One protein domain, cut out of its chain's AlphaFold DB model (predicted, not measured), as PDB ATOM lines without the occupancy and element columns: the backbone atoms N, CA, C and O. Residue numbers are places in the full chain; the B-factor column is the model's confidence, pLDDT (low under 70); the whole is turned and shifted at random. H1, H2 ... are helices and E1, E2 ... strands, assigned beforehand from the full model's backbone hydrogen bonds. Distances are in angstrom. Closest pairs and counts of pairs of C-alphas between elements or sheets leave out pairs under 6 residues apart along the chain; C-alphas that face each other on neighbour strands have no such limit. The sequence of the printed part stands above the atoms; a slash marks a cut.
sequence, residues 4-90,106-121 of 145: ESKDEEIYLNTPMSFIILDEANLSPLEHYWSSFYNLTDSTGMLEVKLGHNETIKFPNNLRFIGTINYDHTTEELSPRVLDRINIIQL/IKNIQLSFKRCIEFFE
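This is residues 4 to 90 and 106 to 121 of the 145 residues of an uncharacterized protein of Flavobacterium psychrophilum (UniProt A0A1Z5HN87). A loose, flat frame is built along a parallel pair of strands, E1 and E4, with helices H1 and H4 meeting at a corner beyond the strands' starting ends. The antiparallel hairpin E2 and E3 leads away from E4's start, while short helices H2 and H3 lie among loops toward the strands' other end. Of 103 printed residues, under half are in named elements, four helices and four strands in the order H1 E1 H2 E2 E3 E4 H3 H4; the class is mixed. The radius of gyration of the C-alphas is 16.0 A, and the spans are 45 by 43 by 20 A.

E1, residues 17 to 21, measures 13.3 A, and E4, residues 62 to 66, 13.4 A; C-alpha 17 is at (-42.176, -41.110, -32.974). E2, residues 45 to 51, measures 18.9 A, and E3, residues 54 to 59, 17.1 A. H1, residues 4 to 13, measures 14.6 A from C-alpha 4 at (-33.349, -23.265, -29.689). H4, residues 113 to 120, measures 10.4 A and ends at C-alpha 120 (-37.864, -40.485, -47.710). H2 is residues 29 to 32 and H3 residues 79 to 82.

E1 and E4 are parallel at 23 degrees, with N 19 and O 63 2.9 A apart, within hydrogen-bond range. E3 and E4 meet only through their link. The hairpin E2 and E3 is antiparallel at 159 degrees, with N 48 and O 56 within hydrogen-bond range at 2.8 A. The closest C-alphas of H1 and E3, Tyr 11 and Pro 59, are 6.4 A apart. H1 and H4 touch, closest at C-alphas of Leu 12 and Lys 114, 4.9 A, at a steep tilt of 56 degrees, the same way. H2 and H3 are close but not clearly touching, with C-alphas of Glu 30 and Val 81 closest at 6.7 A. Every O i to N i+4 pair is within hydrogen-bond range in H4, 5 of 6 in H1; H2 and H3 are too short for one.

The C-alphas farthest apart, Ser 5 and His 72, are 48.1 A apart. Residues 91 to 105 are not printed, and C-alphas 90 and 106 are 24.1 A apart across the cut. The links H2 to E2 and E4 to H3 are long. Residues 4 to 5 and 72 to 73 have pLDDT under 70.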
ATOM      1  N   GLU A   4     -32.619 -22.755 -28.509       64.50
ATOM      2  CA  GLU A   4     -33.349 -23.265 -29.689       64.50
ATOM      3  C   GLU A   4     -32.463 -24.083 -30.640       64.50
ATOM      4  O   GLU A   4     -32.848 -25.161 -31.081       64.50
ATOM      5  N   SER A   5     -31.230 -23.628 -30.896       67.31
ATOM      6  CA  SER A   5     -30.300 -24.352 -31.777       67.31
ATOM      7  C   SER A   5     -29.844 -25.698 -31.205       67.31
ATOM      8  O   SER A   5     -29.430 -26.576 -31.957       67.31
ATOM      9  N   LYS A   6     -29.912 -25.875 -29.877       75.12
ATOM     10  CA  LYS A   6     -29.619 -27.161 -29.231       75.12
ATOM     11  C   LYS A   6     -30.818 -28.098 -29.295       75.12
ATOM     12  O   LYS A   6     -30.630 -29.277 -29.578       75.12
ATOM     13  N   ASP A   7     -32.024 -27.588 -29.062       76.38
ATOM     14  CA  ASP A   7     -33.251 -28.390 -29.127       76.38
ATOM     15  C   ASP A   7     -33.475 -28.950 -30.539       76.38
ATOM     16  O   ASP A   7     -33.820 -30.125 -30.693       76.38
ATOM     17  N   GLU A   8     -33.173 -28.152 -31.570       76.38
ATOM     18  CA  GLU A   8     -33.187 -28.591 -32.969       76.38
ATOM     19  C   GLU A   8     -32.228 -29.745 -33.256       76.38
ATOM     20  O   GLU A   8     -32.600 -30.761 -33.853       76.38
ATOM     21  N   GLU A   9     -30.990 -29.625 -32.787       81.69
ATOM     22  CA  GLU A   9     -29.978 -30.663 -32.955       81.69
ATOM     23  C   GLU A   9     -30.363 -31.957 -32.218       81.69
ATOM     24  O   GLU A   9     -30.126 -33.061 -32.718       81.69
ATOM     25  N   ILE A  10     -31.002 -31.841 -31.052       84.50
ATOM     26  CA  ILE A  10     -31.451 -32.993 -30.265       84.50
ATOM     27  C   ILE A  10     -32.555 -33.754 -31.006       84.50
ATOM     28  O   ILE A  10     -32.429 -34.970 -31.186       84.50
ATOM     29  N   TYR A  11     -33.618 -33.092 -31.484       86.50
ATOM     30  CA  TYR A  11     -34.727 -33.844 -32.084       86.50
ATOM     31  C   TYR A  11     -34.375 -34.438 -33.459       86.50
ATOM     32  O   TYR A  11     -34.841 -35.529 -33.789       86.50
ATOM     33  N   LEU A  12     -33.497 -33.799 -34.241       88.50
ATOM     34  CA  LEU A  12     -33.015 -34.358 -35.513       88.50
ATOM     35  C   LEU A  12     -32.245 -35.677 -35.321       88.50
ATOM     36  O   LEU A  12     -32.263 -36.548 -36.198       88.50
ATOM     37  N   ASN A  13     -31.595 -35.840 -34.167       90.69
ATOM     38  CA  ASN A  13     -30.828 -37.032 -33.812       90.69
ATOM     39  C   ASN A  13     -31.645 -38.099 -33.061       90.69
ATOM     40  O   ASN A  13     -31.160 -39.217 -32.885       90.69
ATOM     41  N   THR A  14     -32.883 -37.802 -32.662       90.38
ATOM     42  CA  THR A  14     -33.801 -38.779 -32.048       90.38
ATOM     43  C   THR A  14     -34.671 -39.467 -33.107       90.38
ATOM     44  O   THR A  14     -34.800 -38.960 -34.226       90.38
ATOM     45  N   PRO A  15     -35.230 -40.659 -32.824       90.31
ATOM     46  CA  PRO A  15     -36.088 -41.359 -33.776       90.31
ATOM     47  C   PRO A  15     -37.417 -40.631 -34.003       90.31
ATOM     48  O   PRO A  15     -37.955 -39.987 -33.103       90.31
ATOM     49  N   MET A  16     -37.974 -40.799 -35.204       89.69
ATOM     50  CA  MET A  16     -39.362 -40.419 -35.477       89.69
ATOM     51  C   MET A  16     -40.296 -41.218 -34.561       89.69
ATOM     52  O   MET A  16     -40.153 -42.437 -34.436       89.69
ATOM     53  N   SER A  17     -41.237 -40.526 -33.930       89.69
ATOM     54  CA  SER A  17     -42.176 -41.110 -32.974       89.69
ATOM     55  C   SER A  17     -43.606 -40.966 -33.472       89.69
ATOM     56  O   SER A  17     -43.947 -39.993 -34.143       89.69
ATOM     57  N   PHE A  18     -44.449 -41.933 -33.120       91.81
ATOM     58  CA  PHE A  18     -45.856 -41.944 -33.496       91.81
ATOM     59  C   PHE A  18     -46.732 -42.025 -32.254       91.81
ATOM     60  O   PHE A  18     -46.453 -42.805 -31.343       91.81
ATOM     61  N   ILE A  19     -47.811 -41.252 -32.250       92.12
ATOM     62  CA  ILE A  19     -48.931 -41.416 -31.326       92.12
ATOM     63  C   ILE A  19     -50.103 -41.940 -32.140       92.12
ATOM     64  O   ILE A  19     -50.490 -41.332 -33.136       92.12
ATOM     65  N   ILE A  20     -50.646 -43.075 -31.712       93.94
ATOM     66  CA  ILE A  20     -51.787 -43.714 -32.358       93.94
ATOM     67  C   ILE A  20     -53.027 -43.416 -31.524       93.94
ATOM     68  O   ILE A  20     -53.049 -43.691 -30.324       93.94
ATOM     69  N   LEU A  21     -54.033 -42.836 -32.166       91.38
ATOM     70  CA  LEU A  21     -55.343 -42.563 -31.598       91.38
ATOM     71  C   LEU A  21     -56.312 -43.571 -32.197       91.38
ATOM     72  O   LEU A  21     -56.608 -43.506 -33.389       91.38
ATOM     73  N   ASP A  22     -56.749 -44.524 -31.384       92.00
ATOM     74  CA  ASP A  22     -57.721 -45.511 -31.835       92.00
ATOM     75  C   ASP A  22     -59.139 -44.935 -31.764       92.00
ATOM     76  O   ASP A  22     -59.457 -44.205 -30.823       92.00
ATOM     77  N   GLU A  23     -59.962 -45.234 -32.766       90.00
ATOM     78  CA  GLU A  23     -61.359 -44.793 -32.884       90.00
ATOM     79  C   GLU A  23     -61.537 -43.280 -32.650       90.00
ATOM     80  O   GLU A  23     -62.420 -42.812 -31.924       90.00
ATOM     81  N   ALA A  24     -60.681 -42.481 -33.291       89.69
ATOM     82  CA  ALA A  24     -60.607 -41.039 -33.069       89.69
ATOM     83  C   ALA A  24     -61.934 -40.313 -33.379       89.69
ATOM     84  O   ALA A  24     -62.220 -39.258 -32.811       89.69
ATOM     85  N   ASN A  25     -62.774 -40.868 -34.255       88.50
ATOM     86  CA  ASN A  25     -64.055 -40.277 -34.637       88.50
ATOM     87  C   ASN A  25     -65.258 -40.730 -33.787       88.50
ATOM     88  O   ASN A  25     -66.397 -40.450 -34.156       88.50
ATOM     89  N   LEU A  26     -65.043 -41.362 -32.626       87.56
ATOM     90  CA  LEU A  26     -66.120 -41.581 -31.642       87.56
ATOM     91  C   LEU A  26     -66.734 -40.275 -31.114       87.56
ATOM     92  O   LEU A  26     -67.842 -40.272 -30.586       87.56
ATOM     93  N   SER A  27     -66.000 -39.170 -31.218       85.69
ATOM     94  CA  SER A  27     -66.487 -37.825 -30.926       85.69
ATOM     95  C   SER A  27     -66.001 -36.860 -32.005       85.69
ATOM     96  O   SER A  27     -65.037 -37.186 -32.710       85.69
ATOM     97  N   PRO A  28     -66.615 -35.670 -32.146       84.75
ATOM     98  CA  PRO A  28     -66.222 -34.737 -33.190       84.75
ATOM     99  C   PRO A  28     -64.760 -34.316 -33.011       84.75
ATOM    100  O   PRO A  28     -64.414 -33.590 -32.071       84.75
ATOM    101  N   LEU A  29     -63.901 -34.760 -33.936       86.88
ATOM    102  CA  LEU A  29     -62.456 -34.502 -33.909       86.88
ATOM    103  C   LEU A  29     -62.159 -33.003 -33.789       86.88
ATOM    104  O   LEU A  29     -61.246 -32.589 -33.084       86.88
ATOM    105  N   GLU A  30     -62.988 -32.163 -34.404       83.88
ATOM    106  CA  GLU A  30     -62.850 -30.712 -34.360       83.88
ATOM    107  C   GLU A  30     -62.901 -30.083 -32.970       83.88
ATOM    108  O   GLU A  30     -62.329 -29.009 -32.791       83.88
ATOM    109  N   HIS A  31     -63.536 -30.717 -31.987       84.94
ATOM    110  CA  HIS A  31     -63.612 -30.151 -30.646       84.94
ATOM    111  C   HIS A  31     -62.285 -30.304 -29.910       84.94
ATOM    112  O   HIS A  31     -61.708 -29.310 -29.460       84.94
ATOM    113  N   TYR A  32     -61.761 -31.525 -29.838       85.31
ATOM    114  CA  TYR A  32     -60.547 -31.804 -29.073       85.31
ATOM    115  C   TYR A  32     -59.257 -31.593 -29.883       85.31
ATOM    116  O   TYR A  32     -58.210 -31.317 -29.301       85.31
ATOM    117  N   TRP A  33     -59.320 -31.652 -31.217       85.25
ATOM    118  CA  TRP A  33     -58.167 -31.433 -32.102       85.25
ATOM    119  C   TRP A  33     -57.982 -29.979 -32.543       85.25
ATOM    120  O   TRP A  33     -57.004 -29.646 -33.213       85.25
ATOM    121  N   SER A  34     -58.898 -29.088 -32.159       83.12
ATOM    122  CA  SER A  34     -58.877 -27.670 -32.542       83.12
ATOM    123  C   SER A  34     -57.531 -26.986 -32.277       83.12
ATOM    124  O   SER A  34     -57.045 -26.242 -33.131       83.12
ATOM    125  N   SER A  35     -56.898 -27.280 -31.137       83.19
ATOM    126  CA  SER A  35     -55.597 -26.721 -30.745       83.19
ATOM    127  C   SER A  35     -54.448 -27.110 -31.678       83.19
ATOM    128  O   SER A  35     -53.455 -26.390 -31.752       83.19
ATOM    129  N   PHE A  36     -54.579 -28.220 -32.407       82.44
ATOM    130  CA  PHE A  36     -53.544 -28.743 -33.298       82.44
ATOM    131  C   PHE A  36     -53.710 -28.283 -34.749       82.44
ATOM    132  O   PHE A  36     -52.766 -28.385 -35.523       82.44
ATOM    133  N   TYR A  37     -54.858 -27.715 -35.136       79.62
ATOM    134  CA  TYR A  37     -55.086 -27.290 -36.523       79.62
ATOM    135  C   TYR A  37     -54.147 -26.200 -37.024       79.62
ATOM    136  O   TYR A  37     -53.898 -26.137 -38.218       79.62
ATOM    137  N   ASN A  38     -53.642 -25.339 -36.142       73.06
ATOM    138  CA  ASN A  38     -52.658 -24.330 -36.543       73.06
ATOM    139  C   ASN A  38     -51.238 -24.921 -36.636       73.06
ATOM    140  O   ASN A  38     -50.338 -24.290 -37.182       73.06
ATOM    141  N   LEU A  39     -51.031 -26.120 -36.082       79.88
ATOM    142  CA  LEU A  39     -49.731 -26.781 -36.013       79.88
ATOM    143  C   LEU A  39     -49.471 -27.685 -37.214       79.88
ATOM    144  O   LEU A  39     -48.311 -27.941 -37.508       79.88
ATOM    145  N   THR A  40     -50.512 -28.131 -37.925       73.44
ATOM    146  CA  THR A  40     -50.367 -29.009 -39.101       73.44
ATOM    147  C   THR A  40     -49.545 -28.377 -40.219       73.44
ATOM    148  O   THR A  40     -48.882 -29.096 -40.956       73.44
ATOM    149  N   ASP A  41     -49.556 -27.046 -40.306       71.88
ATOM    150  CA  ASP A  41     -48.855 -26.283 -41.345       71.88
ATOM    151  C   ASP A  41     -47.529 -25.687 -40.837       71.88
ATOM    152  O   ASP A  41     -46.823 -24.994 -41.568       71.88
ATOM    153  N   SER A  42     -47.202 -25.907 -39.560       74.19
ATOM    154  CA  SER A  42     -46.038 -25.314 -38.905       74.19
ATOM    155  C   SER A  42     -44.823 -26.236 -38.993       74.19
ATOM    156  O   SER A  42     -44.919 -27.445 -38.807       74.19
ATOM    157  N   THR A  43     -43.648 -25.650 -39.214       70.06
ATOM    158  CA  THR A  43     -42.366 -26.368 -39.253       70.06
ATOM    159  C   THR A  43     -41.538 -26.065 -38.007       70.06
ATOM    160  O   THR A  43     -41.489 -24.917 -37.571       70.06
ATOM    161  N   GLY A  44     -40.831 -27.062 -37.469       76.00
ATOM    162  CA  GLY A  44     -39.913 -26.886 -36.335       76.00
ATOM    163  C   GLY A  44     -40.518 -27.274 -34.983       76.00
ATOM    164  O   GLY A  44     -41.089 -28.354 -34.845       76.00
ATOM    165  N   MET A  45     -40.334 -26.437 -33.957       80.62
ATOM    166  CA  MET A  45     -40.896 -26.695 -32.628       80.62
ATOM    167  C   MET A  45     -42.363 -26.268 -32.586       80.62
ATOM    168  O   MET A  45     -42.692 -25.105 -32.818       80.62
ATOM    169  N   LEU A  46     -43.242 -27.212 -32.273       85.38
ATOM    170  CA  LEU A  46     -44.683 -27.014 -32.179       85.38
ATOM    171  C   LEU A  46     -45.073 -26.706 -30.733       85.38
ATOM    172  O   LEU A  46     -44.459 -27.207 -29.790       85.38
ATOM    173  N   GLU A  47     -46.102 -25.881 -30.551       87.62
ATOM    174  CA  GLU A  47     -46.546 -25.414 -29.238       87.62
ATOM    175  C   GLU A  47     -48.071 -25.523 -29.097       87.62
ATOM    176  O   GLU A  47     -48.820 -24.919 -29.864       87.62
ATOM    177  N   VAL A  48     -48.542 -26.248 -28.079       87.94
ATOM    178  CA  VAL A  48     -49.965 -26.371 -27.724       87.94
ATOM    179  C   VAL A  48     -50.204 -25.751 -26.359       87.94
ATOM    180  O   VAL A  48     -49.524 -26.076 -25.387       87.94
ATOM    181  N   LYS A  49     -51.222 -24.897 -26.265       86.62
ATOM    182  CA  LYS A  49     -51.679 -24.316 -24.999       86.62
ATOM    183  C   LYS A  49     -52.747 -25.213 -24.380       86.62
ATOM    184  O   LYS A  49     -53.757 -25.482 -25.026       86.62
ATOM    185  N   LEU A  50     -52.542 -25.642 -23.136       83.94
ATOM    186  CA  LEU A  50     -53.473 -26.511 -22.397       83.94
ATOM    187  C   LEU A  50     -54.471 -25.710 -21.541       83.94
ATOM    188  O   LEU A  50     -55.414 -26.269 -20.988       83.94
ATOM    189  N   GLY A  51     -54.289 -24.390 -21.464       82.56
ATOM    190  CA  GLY A  51     -55.023 -23.509 -20.553       82.56
ATOM    191  C   GLY A  51     -54.232 -23.245 -19.270       82.56
ATOM    192  O   GLY A  51     -53.172 -23.817 -19.064       82.56
ATOM    193  N   HIS A  52     -54.709 -22.326 -18.423       83.44
ATOM    194  CA  HIS A  52     -54.081 -21.995 -17.127       83.44
ATOM    195  C   HIS A  52     -52.574 -21.654 -17.193       83.44
ATOM    196  O   HIS A  52     -51.831 -21.942 -16.263       83.44
ATOM    197  N   ASN A  53     -52.131 -21.012 -18.282       84.06
ATOM    198  CA  ASN A  53     -50.720 -20.722 -18.586       84.06
ATOM    199  C   ASN A  53     -49.818 -21.961 -18.757       84.06
ATOM    200  O   ASN A  53     -48.595 -21.822 -18.762       84.06
ATOM    201  N   GLU A  54     -50.392 -23.147 -18.949       89.62
ATOM    202  CA  GLU A  54     -49.639 -24.343 -19.308       89.62
ATOM    203  C   GLU A  54     -49.518 -24.486 -20.823       89.62
ATOM    204  O   GLU A  54     -50.479 -24.335 -21.588       89.62
ATOM    205  N   THR A  55     -48.303 -24.820 -21.238       88.75
ATOM    206  CA  THR A  55     -47.920 -24.964 -22.631       88.75
ATOM    207  C   THR A  55     -47.075 -26.219 -22.781       88.75
ATOM    208  O   THR A  55     -46.081 -26.388 -22.077       88.75
ATOM    209  N   ILE A  56     -47.435 -27.073 -23.737       88.88
ATOM    210  CA  ILE A  56     -46.614 -28.205 -24.162       88.88
ATOM    211  C   ILE A  56     -45.923 -27.832 -25.466       88.88
ATOM    212  O   ILE A  56     -46.576 -27.454 -26.438       88.88
ATOM    213  N   LYS A  57     -44.599 -27.977 -25.488       87.75
ATOM    214  CA  LYS A  57     -43.798 -27.869 -26.705       87.75
ATOM    215  C   LYS A  57     -43.352 -29.253 -27.150       87.75
ATOM    216  O   LYS A  57     -42.942 -30.056 -26.312       87.75
ATOM    217  N   PHE A  58     -43.405 -29.525 -28.447       87.62
ATOM    218  CA  PHE A  58     -42.928 -30.784 -29.009       87.62
ATOM    219  C   PHE A  58     -42.311 -30.593 -30.400       87.62
ATOM    220  O   PHE A  58     -42.741 -29.723 -31.154       87.62
ATOM    221  N   PRO A  59     -41.290 -31.389 -30.750       86.88
ATOM    222  CA  PRO A  59     -40.630 -31.315 -32.052       86.88
ATOM    223  C   PRO A  59     -41.456 -31.928 -33.194       86.88
ATOM    224  O   PRO A  59     -42.266 -32.832 -32.983       86.88
ATOM    225  N   ASN A  60     -41.160 -31.518 -34.432       84.00
ATOM    226  CA  ASN A  60     -41.812 -32.018 -35.655       84.00
ATOM    227  C   ASN A  60     -41.520 -33.501 -35.996       84.00
ATOM    228  O   ASN A  60     -42.020 -34.033 -36.983       84.00
ATOM    229  N   ASN A  61     -40.688 -34.197 -35.214       88.88
ATOM    230  CA  ASN A  61     -40.435 -35.630 -35.408       88.88
ATOM    231  C   ASN A  61     -41.519 -36.531 -34.782       88.88
ATOM    232  O   ASN A  61     -41.425 -37.758 -34.882       88.88
ATOM    233  N   LEU A  62     -42.526 -35.931 -34.139       88.69
ATOM    234  CA  LEU A  62     -43.690 -36.597 -33.571       88.69
ATOM    235  C   LEU A  62     -44.878 -36.504 -34.534       88.69
ATOM    236  O   LEU A  62     -45.312 -35.411 -34.889       88.69
ATOM    237  N   ARG A  63     -45.436 -37.652 -34.925       87.25
ATOM    238  CA  ARG A  63     -46.607 -37.730 -35.810       87.25
ATOM    239  C   ARG A  63     -47.797 -38.350 -35.093       87.25
ATOM    240  O   ARG A  63     -47.650 -39.320 -34.353       87.25
ATOM    241  N   PHE A  64     -48.983 -37.820 -35.357       89.19
ATOM    242  CA  PHE A  64     -50.239 -38.368 -34.857       89.19
ATOM    243  C   PHE A  64     -50.935 -39.144 -35.969       89.19
ATOM    244  O   PHE A  64     -51.032 -38.665 -37.099       89.19
ATOM    245  N   ILE A  65     -51.402 -40.347 -35.649       92.69
ATOM    246  CA  ILE A  65     -52.127 -41.220 -36.570       92.69
ATOM    247  C   ILE A  65     -53.432 -41.606 -35.887       92.69
ATOM    248  O   ILE A  65     -53.411 -42.246 -34.842       92.69
ATOM    249  N   GLY A  66     -54.558 -41.207 -36.471       91.62
ATOM    250  CA  GLY A  66     -55.881 -41.626 -36.020       91.62
ATOM    251  C   GLY A  66     -56.408 -42.780 -36.859       91.62
ATOM    252  O   GLY A  66     -56.305 -42.735 -38.087       91.62
ATOM    253  N   THR A  67     -56.994 -43.790 -36.221       92.00
ATOM    254  CA  THR A  67     -57.905 -44.717 -36.898       92.00
ATOM    255  C   THR A  67     -59.315 -44.141 -36.819       92.00
ATOM    256  O   THR A  67     -59.701 -43.517 -35.828       92.00
ATOM    257  N   ILE A  68     -60.074 -44.294 -37.899       89.50
ATOM    258  CA  ILE A  68     -61.473 -43.879 -37.961       89.50
ATOM    259  C   ILE A  68     -62.304 -45.071 -38.411       89.50
ATOM    260  O   ILE A  68     -61.916 -45.783 -39.344       89.50
ATOM    261  N   ASN A  69     -63.444 -45.278 -37.764       85.31
ATOM    262  CA  ASN A  69     -64.428 -46.240 -38.234       85.31
ATOM    263  C   ASN A  69     -65.315 -45.539 -39.265       85.31
ATOM    264  O   ASN A  69     -65.783 -44.427 -39.044       85.31
ATOM    265  N   TYR A  70     -65.517 -46.173 -40.418       77.00
ATOM    266  CA  TYR A  70     -66.414 -45.672 -41.459       77.00
ATOM    267  C   TYR A  70     -67.749 -46.417 -41.366       77.00
ATOM    268  O   TYR A  70     -68.081 -47.247 -42.214       77.00
ATOM    269  N   ASP A  71     -68.477 -46.192 -40.274       77.94
ATOM    270  CA  ASP A  71     -69.812 -46.741 -40.046       77.94
ATOM    271  C   ASP A  71     -70.773 -45.668 -39.514       77.94
ATOM    272  O   ASP A  71     -70.372 -44.563 -39.155       77.94
ATOM    273  N   HIS A  72     -72.067 -45.985 -39.470       66.44
ATOM    274  CA  HIS A  72     -73.110 -45.054 -39.028       66.44
ATOM    275  C   HIS A  72     -73.108 -44.765 -37.517       66.44
ATOM    276  O   HIS A  72     -74.002 -44.066 -37.042       66.44
ATOM    277  N   THR A  73     -72.180 -45.339 -36.745       63.59
ATOM    278  CA  THR A  73     -72.136 -45.188 -35.282       63.59
ATOM    279  C   THR A  73     -71.105 -44.168 -34.811       63.59
ATOM    280  O   THR A  73     -70.984 -43.937 -33.609       63.59
ATOM    281  N   THR A  74     -70.399 -43.533 -35.745       77.31
ATOM    282  CA  THR A  74     -69.357 -42.544 -35.469       77.31
ATOM    283  C   THR A  74     -69.681 -41.182 -36.067       77.31
ATOM    284  O   THR A  74     -70.564 -41.048 -36.916       77.31
ATOM    285  N   GLU A  75     -68.975 -40.156 -35.599       79.12
ATOM    286  CA  GLU A  75     -69.131 -38.793 -36.093       79.12
ATOM    287  C   GLU A  75     -68.448 -38.631 -37.455       79.12
ATOM    288  O   GLU A  75     -67.343 -39.135 -37.701       79.12
ATOM    289  N   GLU A  76     -69.103 -37.886 -38.343       81.25
ATOM    290  CA  GLU A  76     -68.525 -37.534 -39.633       81.25
ATOM    291  C   GLU A  76     -67.352 -36.561 -39.449       81.25
ATOM    292  O   GLU A  76     -67.365 -35.656 -38.610       81.25
ATOM    293  N   LEU A  77     -66.315 -36.720 -40.271       84.75
ATOM    294  CA  LEU A  77     -65.211 -35.769 -40.299       84.75
ATOM    295  C   LEU A  77     -65.657 -34.488 -41.006       84.75
ATOM    296  O   LEU A  77     -66.053 -34.519 -42.172       84.75
ATOM    297  N   SER A  78     -65.552 -33.347 -40.322       86.25
ATOM    298  CA  SER A  78     -65.920 -32.068 -40.925       86.25
ATOM    299  C   SER A  78     -64.968 -31.694 -42.075       86.25
ATOM    300  O   SER A  78     -63.785 -32.040 -42.029       86.25
ATOM    301  N   PRO A  79     -65.418 -30.940 -43.099       85.81
ATOM    302  CA  PRO A  79     -64.555 -30.518 -44.212       85.81
ATOM    303  C   PRO A  79     -63.259 -29.843 -43.746       85.81
ATOM    304  O   PRO A  79     -62.186 -30.065 -44.291       85.81
ATOM    305  N   ARG A  80     -63.347 -29.093 -42.641       83.88
ATOM    306  CA  ARG A  80     -62.215 -28.415 -42.010       83.88
ATOM    307  C   ARG A  80     -61.148 -29.372 -41.458       83.88
ATOM    308  O   ARG A  80     -59.983 -28.968 -41.372       83.88
ATOM    309  N   VAL A  81     -61.548 -30.565 -41.012       85.25
ATOM    310  CA  VAL A  81     -60.635 -31.661 -40.654       85.25
ATOM    311  C   VAL A  81     -59.994 -32.195 -41.927       85.25
ATOM    312  O   VAL A  81     -58.771 -32.279 -41.993       85.25
ATOM    313  N   LEU A  82     -60.825 -32.548 -42.915       87.06
ATOM    314  CA  LEU A  82     -60.411 -33.205 -44.158       87.06
ATOM    315  C   LEU A  82     -59.345 -32.396 -44.906       87.06
ATOM    316  O   LEU A  82     -58.403 -32.981 -45.429       87.06
ATOM    317  N   ASP A  83     -59.437 -31.066 -44.872       84.94
ATOM    318  CA  ASP A  83     -58.461 -30.165 -45.495       84.94
ATOM    319  C   ASP A  83     -57.059 -30.212 -44.853       84.94
ATOM    320  O   ASP A  83     -56.093 -29.770 -45.470       84.94
ATOM    321  N   ARG A  84     -56.928 -30.701 -43.611       83.94
ATOM    322  CA  ARG A  84     -55.674 -30.654 -42.828       83.94
ATOM    323  C   ARG A  84     -55.089 -32.020 -42.485       83.94
ATOM    324  O   ARG A  84     -54.090 -32.087 -41.767       83.94
ATOM    325  N   ILE A  85     -55.708 -33.108 -42.935       86.12
ATOM    326  CA  ILE A  85     -55.245 -34.466 -42.640       86.12
ATOM    327  C   ILE A  85     -55.016 -35.259 -43.920       86.12
ATOM    328  O   ILE A  85     -55.691 -35.073 -44.927       86.12
ATOM    329  N   ASN A  86     -54.090 -36.212 -43.852       87.75
ATOM    330  CA  ASN A  86     -53.942 -37.222 -44.890       87.75
ATOM    331  C   ASN A  86     -54.839 -38.417 -44.558       87.75
ATOM    332  O   ASN A  86     -54.775 -38.945 -43.447       87.75
ATOM    333  N   ILE A  87     -55.642 -38.866 -45.524       88.69
ATOM    334  CA  ILE A  87     -56.531 -40.021 -45.359       88.69
ATOM    335  C   ILE A  87     -55.950 -41.214 -46.098       88.69
ATOM    336  O   ILE A  87     -55.732 -41.174 -47.308       88.69
ATOM    337  N   ILE A  88     -55.741 -42.298 -45.359       90.50
ATOM    338  CA  ILE A  88     -55.357 -43.591 -45.915       90.50
ATOM    339  C   ILE A  88     -56.566 -44.510 -45.784       90.50
ATOM    340  O   ILE A  88     -56.882 -44.982 -44.694       90.50
ATOM    341  N   GLN A  89     -57.255 -44.759 -46.897       87.81
ATOM    342  CA  GLN A  89     -58.369 -45.698 -46.920       87.81
ATOM    343  C   GLN A  89     -57.839 -47.130 -47.014       87.81
ATOM    344  O   GLN A  89     -57.199 -47.513 -47.995       87.81
ATOM    345  N   LEU A  90     -58.123 -47.931 -45.991       85.38
ATOM    346  CA  LEU A  90     -57.798 -49.351 -45.991       85.38
ATOM    347  C   LEU A  90     -58.904 -50.114 -46.717       85.38
ATOM    348  O   LEU A  90     -59.999 -50.313 -46.194       85.38
ATOM    349  N   ILE A 106     -36.088 -59.409 -39.627       71.25
ATOM    350  CA  ILE A 106     -36.361 -58.067 -39.114       71.25
ATOM    351  C   ILE A 106     -35.066 -57.523 -38.511       71.25
ATOM    352  O   ILE A 106     -34.667 -57.879 -37.404       71.25
ATOM    353  N   LYS A 107     -34.373 -56.671 -39.270       75.94
ATOM    354  CA  LYS A 107     -33.226 -55.920 -38.766       75.94
ATOM    355  C   LYS A 107     -33.746 -54.651 -38.100       75.94
ATOM    356  O   LYS A 107     -34.351 -53.820 -38.767       75.94
ATOM    357  N   ASN A 108     -33.471 -54.482 -36.810       72.69
ATOM    358  CA  ASN A 108     -33.727 -53.216 -36.132       72.69
ATOM    359  C   ASN A 108     -32.788 -52.156 -36.712       72.69
ATOM    360  O   ASN A 108     -31.572 -52.217 -36.517       72.69
ATOM    361  N   ILE A 109     -33.348 -51.210 -37.459       78.56
ATOM    362  CA  ILE A 109     -32.614 -50.055 -37.965       78.56
ATOM    363  C   ILE A 109     -32.920 -48.896 -37.023       78.56
ATOM    364  O   ILE A 109     -34.060 -48.454 -36.927       78.56
ATOM    365  N   GLN A 110     -31.904 -48.405 -36.316       80.38
ATOM    366  CA  GLN A 110     -32.017 -47.149 -35.583       80.38
ATOM    367  C   GLN A 110     -31.956 -46.003 -36.598       80.38
ATOM    368  O   GLN A 110     -30.880 -45.618 -37.059       80.38
ATOM    369  N   LEU A 111     -33.126 -45.514 -37.005       87.94
ATOM    370  CA  LEU A 111     -33.264 -44.359 -37.886       87.94
ATOM    371  C   LEU A 111     -33.544 -43.122 -37.038       87.94
ATOM    372  O   LEU A 111     -34.576 -43.038 -36.377       87.94
ATOM    373  N   SER A 112     -32.617 -42.165 -37.061       91.75
ATOM    374  CA  SER A 112     -32.897 -40.825 -36.557       91.75
ATOM    375  C   SER A 112     -33.823 -40.087 -37.518       91.75
ATOM    376  O   SER A 112     -33.878 -40.397 -38.713       91.75
ATOM    377  N   PHE A 113     -34.519 -39.072 -37.015       90.44
ATOM    378  CA  PHE A 113     -35.419 -38.260 -37.817       90.44
ATOM    379  C   PHE A 113     -34.702 -37.603 -39.000       90.44
ATOM    380  O   PHE A 113     -35.216 -37.642 -40.116       90.44
ATOM    381  N   LYS A 114     -33.466 -37.124 -38.805       90.44
ATOM    382  CA  LYS A 114     -32.619 -36.617 -39.895       90.44
ATOM    383  C   LYS A 114     -32.452 -37.634 -41.027       90.44
ATOM    384  O   LYS A 114     -32.619 -37.288 -42.191       90.44
ATOM    385  N   ARG A 115     -32.176 -38.898 -40.696       90.75
ATOM    386  CA  ARG A 115     -32.039 -39.955 -41.710       90.75
ATOM    387  C   ARG A 115     -33.370 -40.262 -42.383       90.75
ATOM    388  O   ARG A 115     -33.368 -40.550 -43.569       90.75
ATOM    389  N   CYS A 116     -34.489 -40.199 -41.662       89.06
ATOM    390  CA  CYS A 116     -35.811 -40.342 -42.276       89.06
ATOM    391  C   CYS A 116     -36.073 -39.236 -43.306       89.06
ATOM    392  O   CYS A 116     -36.531 -39.546 -44.401       89.06
ATOM    393  N   ILE A 117     -35.740 -37.981 -42.988       87.12
ATOM    394  CA  ILE A 117     -35.859 -36.860 -43.932       87.12
ATOM    395  C   ILE A 117     -35.020 -37.129 -45.185       87.12
ATOM    396  O   ILE A 117     -35.530 -37.004 -46.292       87.12
ATOM    397  N   GLU A 118     -33.763 -37.546 -45.015       88.31
ATOM    398  CA  GLU A 118     -32.853 -37.844 -46.130       88.31
ATOM    399  C   GLU A 118     -33.314 -39.045 -46.976       88.31
ATOM    400  O   GLU A 118     -33.230 -38.998 -48.198       88.31
ATOM    401  N   PHE A 119     -33.796 -40.126 -46.350       89.19
ATOM    402  CA  PHE A 119     -34.185 -41.353 -47.056       89.19
ATOM    403  C   PHE A 119     -35.524 -41.251 -47.783       89.19
ATOM    404  O   PHE A 119     -35.666 -41.819 -48.862       89.19
ATOM    405  N   PHE A 120     -36.511 -40.606 -47.162       86.94
ATOM    406  CA  PHE A 120     -37.864 -40.485 -47.710       86.94
ATOM    407  C   PHE A 120     -38.094 -39.153 -48.424       86.94
ATOM    408  O   PHE A 120     -39.216 -38.895 -48.847       86.94
ATOM    409  N   GLU A 121     -37.056 -38.317 -48.524       84.94
ATOM    410  CA  GLU A 121     -37.125 -36.972 -49.099       84.94
ATOM    411  C   GLU A 121     -38.285 -36.165 -48.496       84.94
ATOM    412  O   GLU A 121     -39.057 -35.525 -49.207       84.94
TER     413      GLU A 121